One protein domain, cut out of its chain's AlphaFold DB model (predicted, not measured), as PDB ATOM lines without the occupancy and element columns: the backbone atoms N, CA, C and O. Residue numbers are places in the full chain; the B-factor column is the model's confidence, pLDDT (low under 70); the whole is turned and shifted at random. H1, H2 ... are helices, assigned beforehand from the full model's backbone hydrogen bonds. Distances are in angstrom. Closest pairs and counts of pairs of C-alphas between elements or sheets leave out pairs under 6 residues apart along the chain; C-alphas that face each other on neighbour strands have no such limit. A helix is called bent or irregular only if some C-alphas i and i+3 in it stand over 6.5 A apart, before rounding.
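Overview. This is residues 117 to 174 of the 174 residues of an uncharacterized protein of Kytococcus sp. HMSC28H12 (UniProt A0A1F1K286). Two helices, the long H1 and then the bent H2, meet near their ends as an open V, with a short link at the point and both far ends sticking out free. The printed part has 58 residues, 51 of them in the two named helices, H1 and then H2 along the chain; there is no named strand, and the class is all helix. The whole is flat, 46 by 33 by 11 A, and only just extended, close to loose, with a radius of gyration of the C-alphas of 15.6 A.

Along the chain. H1, residues 117 to 144, runs 40.8 A from C-alpha 117 at (-26.220, -11.324, 7.159); it is neither bent nor irregular, but only just: C-alphas 117 and 120 are 6.1 A apart. H2, residues 151 to 173, was assigned as one helix by its hydrogen bonds but is bent, C-alphas 158 and 161 being 6.6 A apart. Its arms are H2a, residues 151 to 158, and H2b, residues 161 to 173, 18.2 A long and ending at C-alpha 173 (-51.379, 3.999, -3.075).

Arrangement. H1 touches H2a with residues 139 to 144 alone, the closest C-alphas being those of Val 143 and Pro 151, 5.5 A apart. Their lines are only just about perpendicular, at 73 degrees. H2a and H2b stand at a shallow tilt of 31 degrees; H1 and H2b are apart. Every O i to N i+4 pair is within hydrogen-bond range in H2a and H2b, and 23 of 24 in H1.

Size, cuts and confidence. The C-alphas farthest apart, of Ile 117 and Gly 147, are 45.9 A apart. The printed part has no cut. Mean pLDDT of the printed part is 70.6; 25 residues are under 70, among them 117 to 130 and 169 to 174.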
ATOM      1  N   ILE A 117     -25.163 -12.143   7.782       58.25
ATOM      2  CA  ILE A 117     -26.220 -11.324   7.159       58.25
ATOM      3  C   ILE A 117     -26.146 -11.415   5.631       58.25
ATOM      4  O   ILE A 117     -27.162 -11.575   4.957       58.25
ATOM      5  N   VAL A 118     -24.937 -11.383   5.071       64.50
ATOM      6  CA  VAL A 118     -24.715 -11.390   3.621       64.50
ATOM      7  C   VAL A 118     -24.992 -12.768   3.018       64.50
ATOM      8  O   VAL A 118     -25.608 -12.862   1.959       64.50
ATOM      9  N   PHE A 119     -24.591 -13.851   3.688       62.44
ATOM     10  CA  PHE A 119     -24.713 -15.198   3.126       62.44
ATOM     11  C   PHE A 119     -26.173 -15.639   2.915       62.44
ATOM     12  O   PHE A 119     -26.486 -16.091   1.813       62.44
ATOM     13  N   PRO A 120     -27.105 -15.453   3.874       63.78
ATOM     14  CA  PRO A 120     -28.519 -15.747   3.640       63.78
ATOM     15  C   PRO A 120     -29.111 -14.902   2.511       63.78
ATOM     16  O   PRO A 120     -29.864 -15.429   1.699       63.78
ATOM     17  N   GLY A 121     -28.731 -13.622   2.413       59.34
ATOM     18  CA  GLY A 121     -29.175 -12.739   1.334       59.34
ATOM     19  C   GLY A 121     -28.729 -13.230  -0.045       59.34
ATOM     20  O   GLY A 121     -29.539 -13.321  -0.965       59.34
ATOM     21  N   VAL A 122     -27.463 -13.631  -0.181       66.25
ATOM     22  CA  VAL A 122     -26.916 -14.187  -1.430       66.25
ATOM     23  C   VAL A 122     -27.555 -15.533  -1.770       66.25
ATOM     24  O   VAL A 122     -27.904 -15.766  -2.925       66.25
ATOM     25  N   VAL A 123     -27.757 -16.409  -0.784       60.97
ATOM     26  CA  VAL A 123     -28.419 -17.708  -0.988       60.97
ATOM     27  C   VAL A 123     -29.872 -17.519  -1.414       60.97
ATOM     28  O   VAL A 123     -30.320 -18.191  -2.340       60.97
ATOM     29  N   LEU A 124     -30.597 -16.580  -0.804       62.22
ATOM     30  CA  LEU A 124     -31.980 -16.274  -1.163       62.22
ATOM     31  C   LEU A 124     -32.071 -15.686  -2.579       62.22
ATOM     32  O   LEU A 124     -32.931 -16.097  -3.356       62.22
ATOM     33  N   LEU A 125     -31.153 -14.788  -2.949       62.41
ATOM     34  CA  LEU A 125     -31.054 -14.244  -4.307       62.41
ATOM     35  C   LEU A 125     -30.722 -15.331  -5.335       62.41
ATOM     36  O   LEU A 125     -31.357 -15.399  -6.385       62.41
ATOM     37  N   ALA A 126     -29.768 -16.212  -5.030       62.31
ATOM     38  CA  ALA A 126     -29.396 -17.320  -5.903       62.31
ATOM     39  C   ALA A 126     -30.541 -18.334  -6.058       62.31
ATOM     40  O   ALA A 126     -30.814 -18.782  -7.171       62.31
ATOM     41  N   ALA A 127     -31.249 -18.655  -4.971       59.50
ATOM     42  CA  ALA A 127     -32.421 -19.526  -4.990       59.50
ATOM     43  C   ALA A 127     -33.580 -18.899  -5.777       59.50
ATOM     44  O   ALA A 127     -34.210 -19.581  -6.584       59.50
ATOM     45  N   GLY A 128     -33.818 -17.594  -5.610       64.56
ATOM     46  CA  GLY A 128     -34.802 -16.840  -6.385       64.56
ATOM     47  C   GLY A 128     -34.470 -16.811  -7.877       64.56
ATOM     48  O   GLY A 128     -35.334 -17.090  -8.705       64.56
ATOM     49  N   ALA A 129     -33.207 -16.567  -8.234       66.94
ATOM     50  CA  ALA A 129     -32.752 -16.580  -9.623       66.94
ATOM     51  C   ALA A 129     -32.846 -17.982 -10.251       66.94
ATOM     52  O   ALA A 129     -33.339 -18.130 -11.370       66.94
ATOM     53  N   ALA A 130     -32.427 -19.027  -9.530       67.75
ATOM     54  CA  ALA A 130     -32.520 -20.411  -9.988       67.75
ATOM     55  C   ALA A 130     -33.979 -20.873 -10.139       67.75
ATOM     56  O   ALA A 130     -34.328 -21.497 -11.144       67.75
ATOM     57  N   GLY A 131     -34.840 -20.529  -9.177       70.94
ATOM     58  CA  GLY A 131     -36.277 -20.792  -9.231       70.94
ATOM     59  C   GLY A 131     -36.952 -20.057 -10.388       70.94
ATOM     60  O   GLY A 131     -37.720 -20.663 -11.134       70.94
ATOM     61  N   GLY A 132     -36.597 -18.788 -10.606       72.62
ATOM     62  CA  GLY A 132     -37.068 -17.985 -11.736       72.62
ATOM     63  C   GLY A 132     -36.682 -18.594 -13.083       72.62
ATOM     64  O   GLY A 132     -37.540 -18.770 -13.943       72.62
ATOM     65  N   LEU A 133     -35.425 -19.015 -13.243       71.06
ATOM     66  CA  LEU A 133     -34.943 -19.697 -14.452       71.06
ATOM     67  C   LEU A 133     -35.653 -21.035 -14.698       71.06
ATOM     68  O   LEU A 133     -35.938 -21.389 -15.845       71.06
ATOM     69  N   TRP A 134     -35.931 -21.800 -13.641       74.44
ATOM     70  CA  TRP A 134     -36.668 -23.057 -13.757       74.44
ATOM     71  C   TRP A 134     -38.119 -22.820 -14.196       74.44
ATOM     72  O   TRP A 134     -38.588 -23.472 -15.132       74.44
ATOM     73  N   LEU A 135     -38.801 -21.846 -13.589       72.50
ATOM     74  CA  LEU A 135     -40.164 -21.453 -13.957       72.50
ATOM     75  C   LEU A 135     -40.235 -20.897 -15.383       72.50
ATOM     76  O   LEU A 135     -41.131 -21.278 -16.134       72.50
ATOM     77  N   GLU A 136     -39.269 -20.072 -15.794       73.25
ATOM     78  CA  GLU A 136     -39.182 -19.543 -17.158       73.25
ATOM     79  C   GLU A 136     -39.090 -20.683 -18.180       73.25
ATOM     80  O   GLU A 136     -39.816 -20.702 -19.176       73.25
ATOM     81  N   ARG A 137     -38.255 -21.695 -17.911       78.81
ATOM     82  CA  ARG A 137     -38.129 -22.873 -18.784       78.81
ATOM     83  C   ARG A 137     -39.430 -23.662 -18.886       78.81
ATOM     84  O   ARG A 137     -39.781 -24.087 -19.986       78.81
ATOM     85  N   GLN A 138     -40.145 -23.845 -17.777       80.75
ATOM     86  CA  GLN A 138     -41.442 -24.527 -17.777       80.75
ATOM     87  C   GLN A 138     -42.498 -23.727 -18.549       80.75
ATOM     88  O   GLN A 138     -43.214 -24.295 -19.373       80.75
ATOM     89  N   ALA A 139     -42.551 -22.409 -18.349       75.12
ATOM     90  CA  ALA A 139     -43.468 -21.520 -19.054       75.12
ATOM     91  C   ALA A 139     -43.203 -21.522 -20.566       75.12
ATOM     92  O   ALA A 139     -44.129 -21.710 -21.354       75.12
ATOM     93  N   ILE A 140     -41.940 -21.407 -20.987       78.00
ATOM     94  CA  ILE A 140     -41.552 -21.474 -22.403       78.00
ATOM     95  C   ILE A 140     -41.943 -22.825 -23.004       78.00
ATOM     96  O   ILE A 140     -42.535 -22.862 -24.082       78.00
ATOM     97  N   ALA A 141     -41.646 -23.931 -22.316       79.44
ATOM     98  CA  ALA A 141     -41.989 -25.268 -22.791       79.44
ATOM     99  C   ALA A 141     -43.507 -25.452 -22.933       79.44
ATOM    100  O   ALA A 141     -43.974 -26.036 -23.911       79.44
ATOM    101  N   TRP A 142     -44.285 -24.933 -21.986       86.75
ATOM    102  CA  TRP A 142     -45.742 -24.979 -22.027       86.75
ATOM    103  C   TRP A 142     -46.318 -24.155 -23.186       86.75
ATOM    104  O   TRP A 142     -47.166 -24.654 -23.926       86.75
ATOM    105  N   VAL A 143     -45.820 -22.933 -23.403       81.50
ATOM    106  CA  VAL A 143     -46.256 -22.058 -24.506       81.50
ATOM    107  C   VAL A 143     -45.852 -22.636 -25.867       81.50
ATOM    108  O   VAL A 143     -46.656 -22.640 -26.798       81.50
ATOM    109  N   ALA A 144     -44.652 -23.211 -25.980       83.75
ATOM    110  CA  ALA A 144     -44.191 -23.868 -27.202       83.75
ATOM    111  C   ALA A 144     -45.071 -25.074 -27.581       83.75
ATOM    112  O   ALA A 144     -45.414 -25.249 -28.748       83.75
ATOM    113  N   ARG A 145     -45.524 -25.866 -26.595       88.25
ATOM    114  CA  ARG A 145     -46.469 -26.981 -26.815       88.25
ATOM    115  C   ARG A 145     -47.832 -26.531 -27.348       88.25
ATOM    116  O   ARG A 145     -48.566 -27.359 -27.873       88.25
ATOM    117  N   ARG A 146     -48.172 -25.244 -27.238       86.00
ATOM    118  CA  ARG A 146     -49.397 -24.662 -27.808       86.00
ATOM    119  C   ARG A 146     -49.238 -24.151 -29.243       86.00
ATOM    120  O   ARG A 146     -50.151 -23.513 -29.753       86.00
ATOM    121  N   GLY A 147     -48.106 -24.423 -29.897       87.38
ATOM    122  CA  GLY A 147     -47.871 -24.035 -31.291       87.38
ATOM    123  C   GLY A 147     -47.467 -22.571 -31.473       87.38
ATOM    124  O   GLY A 147     -47.478 -22.061 -32.590       87.38
ATOM    125  N   VAL A 148     -47.099 -21.881 -30.392       83.69
ATOM    126  CA  VAL A 148     -46.591 -20.510 -30.464       83.69
ATOM    127  C   VAL A 148     -45.151 -20.540 -30.972       83.69
ATOM    128  O   VAL A 148     -44.270 -21.106 -30.329       83.69
ATOM    129  N   SER A 149     -44.911 -19.896 -32.114       83.69
ATOM    130  CA  SER A 149     -43.598 -19.834 -32.769       83.69
ATOM    131  C   SER A 149     -42.559 -19.036 -31.973       83.69
ATOM    132  O   SER A 149     -41.372 -19.335 -32.049       83.69
ATOM    133  N   HIS A 150     -43.005 -18.062 -31.172       82.00
ATOM    134  CA  HIS A 150     -42.148 -17.167 -30.385       82.00
ATOM    135  C   HIS A 150     -42.597 -17.146 -28.912       82.00
ATOM    136  O   HIS A 150     -43.205 -16.177 -28.449       82.00
ATOM    137  N   PRO A 151     -42.347 -18.230 -28.151       72.69
ATOM    138  CA  PRO A 151     -42.890 -18.395 -26.804       72.69
ATOM    139  C   PRO A 151     -42.368 -17.345 -25.814       72.69
ATOM    140  O   PRO A 151     -43.113 -16.908 -24.941       72.69
ATOM    141  N   ARG A 152     -41.117 -16.889 -25.971       74.88
ATOM    142  CA  ARG A 152     -40.533 -15.834 -25.128       74.88
ATOM    143  C   ARG A 152     -41.208 -14.483 -25.343       74.88
ATOM    144  O   ARG A 152     -41.594 -13.842 -24.374       74.88
ATOM    145  N   THR A 153     -41.401 -14.084 -26.596       73.00
ATOM    146  CA  THR A 153     -42.063 -12.823 -26.956       73.00
ATOM    147  C   THR A 153     -43.515 -12.808 -26.489       73.00
ATOM    148  O   THR A 153     -43.976 -11.810 -25.942       73.00
ATOM    149  N   ALA A 154     -44.220 -13.935 -26.621       70.19
ATOM    150  CA  ALA A 154     -45.585 -14.076 -26.120       70.19
ATOM    151  C   ALA A 154     -45.666 -13.930 -24.590       70.19
ATOM    152  O   ALA A 154     -46.536 -13.223 -24.088       70.19
ATOM    153  N   LEU A 155     -44.739 -14.550 -23.849       75.88
ATOM    154  CA  LEU A 155     -44.660 -14.406 -22.391       75.88
ATOM    155  C   LEU A 155     -44.299 -12.975 -21.972       75.88
ATOM    156  O   LEU A 155     -44.910 -12.445 -21.047       75.88
ATOM    157  N   ALA A 156     -43.361 -12.329 -22.669       72.06
ATOM    158  CA  ALA A 156     -42.990 -10.942 -22.406       72.06
ATOM    159  C   ALA A 156     -44.184  -9.995 -22.603       72.06
ATOM    160  O   ALA A 156     -44.461  -9.177 -21.731       72.06
ATOM    161  N   LEU A 157     -44.941 -10.157 -23.693       71.88
ATOM    162  CA  LEU A 157     -46.152  -9.373 -23.952       71.88
ATOM    163  C   LEU A 157     -47.248  -9.624 -22.912       71.88
ATOM    164  O   LEU A 157     -47.923  -8.682 -22.504       71.88
ATOM    165  N   ALA A 158     -47.402 -10.863 -22.440       72.31
ATOM    166  CA  ALA A 158     -48.346 -11.190 -21.374       72.31
ATOM    167  C   ALA A 158     -47.961 -10.558 -20.022       72.31
ATOM    168  O   ALA A 158     -48.840 -10.257 -19.216       72.31
ATOM    169  N   ALA A 159     -46.668 -10.316 -19.782       71.94
ATOM    170  CA  ALA A 159     -46.180  -9.677 -18.562       71.94
ATOM    171  C   ALA A 159     -46.355  -8.146 -18.556       71.94
ATOM    172  O   ALA A 159     -46.442  -7.554 -17.483       71.94
ATOM    173  N   VAL A 160     -46.451  -7.494 -19.724       67.25
ATOM    174  CA  VAL A 160     -46.636  -6.033 -19.839       67.25
ATOM    175  C   VAL A 160     -47.855  -5.512 -19.059       67.25
ATOM    176  O   VAL A 160     -47.669  -4.614 -18.240       67.25
ATOM    177  N   PRO A 161     -49.084  -6.039 -19.238       68.38
ATOM    178  CA  PRO A 161     -50.248  -5.530 -18.512       68.38
ATOM    179  C   PRO A 161     -50.175  -5.802 -17.005       68.38
ATOM    180  O   PRO A 161     -50.650  -4.984 -16.224       68.38
ATOM    181  N   VAL A 162     -49.551  -6.910 -16.589       70.12
ATOM    182  CA  VAL A 162     -49.354  -7.240 -15.168       70.12
ATOM    183  C   VAL A 162     -48.383  -6.253 -14.521       70.12
ATOM    184  O   VAL A 162     -48.694  -5.685 -13.477       70.12
ATOM    185  N   ASN A 163     -47.249  -5.985 -15.174       67.06
ATOM    186  CA  ASN A 163     -46.272  -5.004 -14.707       67.06
ATOM    187  C   ASN A 163     -46.858  -3.590 -14.699       67.06
ATOM    188  O   ASN A 163     -46.642  -2.852 -13.748       67.06
ATOM    189  N   TRP A 164     -47.634  -3.224 -15.721       70.75
ATOM    190  CA  TRP A 164     -48.331  -1.941 -15.765       70.75
ATOM    191  C   TRP A 164     -49.331  -1.786 -14.616       70.75
ATOM    192  O   TRP A 164     -49.379  -0.738 -13.976       70.75
ATOM    193  N   TRP A 165     -50.123  -2.823 -14.338       74.81
ATOM    194  CA  TRP A 165     -51.095  -2.809 -13.248       74.81
ATOM    195  C   TRP A 165     -50.417  -2.692 -11.880       74.81
ATOM    196  O   TRP A 165     -50.831  -1.861 -11.075       74.81
ATOM    197  N   ALA A 166     -49.336  -3.446 -11.651       67.25
ATOM    198  CA  ALA A 166     -48.542  -3.351 -10.427       67.25
ATOM    199  C   ALA A 166     -47.944  -1.945 -10.243       67.25
ATOM    200  O   ALA A 166     -48.107  -1.342  -9.188       67.25
ATOM    201  N   LEU A 167     -47.348  -1.383 -11.302       63.91
ATOM    202  CA  LEU A 167     -46.767  -0.038 -11.273       63.91
ATOM    203  C   LEU A 167     -47.825   1.040 -10.999       63.91
ATOM    204  O   LEU A 167     -47.568   2.015 -10.304       63.91
ATOM    205  N   ARG A 168     -49.036   0.865 -11.542       74.06
ATOM    206  CA  ARG A 168     -50.154   1.786 -11.323       74.06
ATOM    207  C   ARG A 168     -50.627   1.776  -9.869       74.06
ATOM    208  O   ARG A 168     -50.955   2.841  -9.358       74.06
ATOM    209  N   HIS A 169     -50.693   0.612  -9.231       66.19
ATOM    210  CA  HIS A 169     -51.098   0.511  -7.829       66.19
ATOM    211  C   HIS A 169     -50.063   1.132  -6.889       66.19
ATOM    212  O   HIS A 169     -50.438   1.935  -6.043       66.19
ATOM    213  N   ASP A 170     -48.770   0.901  -7.126       62.16
ATOM    214  CA  ASP A 170     -47.705   1.548  -6.345       62.16
ATOM    215  C   ASP A 170     -47.747   3.085  -6.430       62.16
ATOM    216  O   ASP A 170     -47.472   3.769  -5.446       62.16
ATOM    217  N   VAL A 171     -48.115   3.646  -7.588       55.81
ATOM    218  CA  VAL A 171     -48.205   5.106  -7.790       55.81
ATOM    219  C   VAL A 171     -49.480   5.713  -7.195       55.81
ATOM    220  O   VAL A 171     -49.482   6.887  -6.846       55.81
ATOM    221  N   LEU A 172     -50.575   4.954  -7.119       56.66
ATOM    222  CA  LEU A 172     -51.853   5.452  -6.595       56.66
ATOM    223  C   LEU A 172     -51.981   5.291  -5.079       56.66
ATOM    224  O   LEU A 172     -52.680   6.084  -4.453       56.66
ATOM    225  N   ASP A 173     -51.327   4.282  -4.507       59.59
ATOM    226  CA  ASP A 173     -51.379   3.999  -3.075       59.59
ATOM    227  C   ASP A 173     -50.216   4.655  -2.301       59.59
ATOM    228  O   ASP A 173     -50.294   4.745  -1.073       59.59
ATOM    229  N   GLY A 174     -49.162   5.117  -2.989       46.69
ATOM    230  CA  GLY A 174     -47.976   5.798  -2.442       46.69
ATOM    231  C   GLY A 174     -48.199   7.262  -2.093       46.69
ATOM    232  O   GLY A 174     -47.919   7.602  -0.920       46.69
TER     233      GLY A 174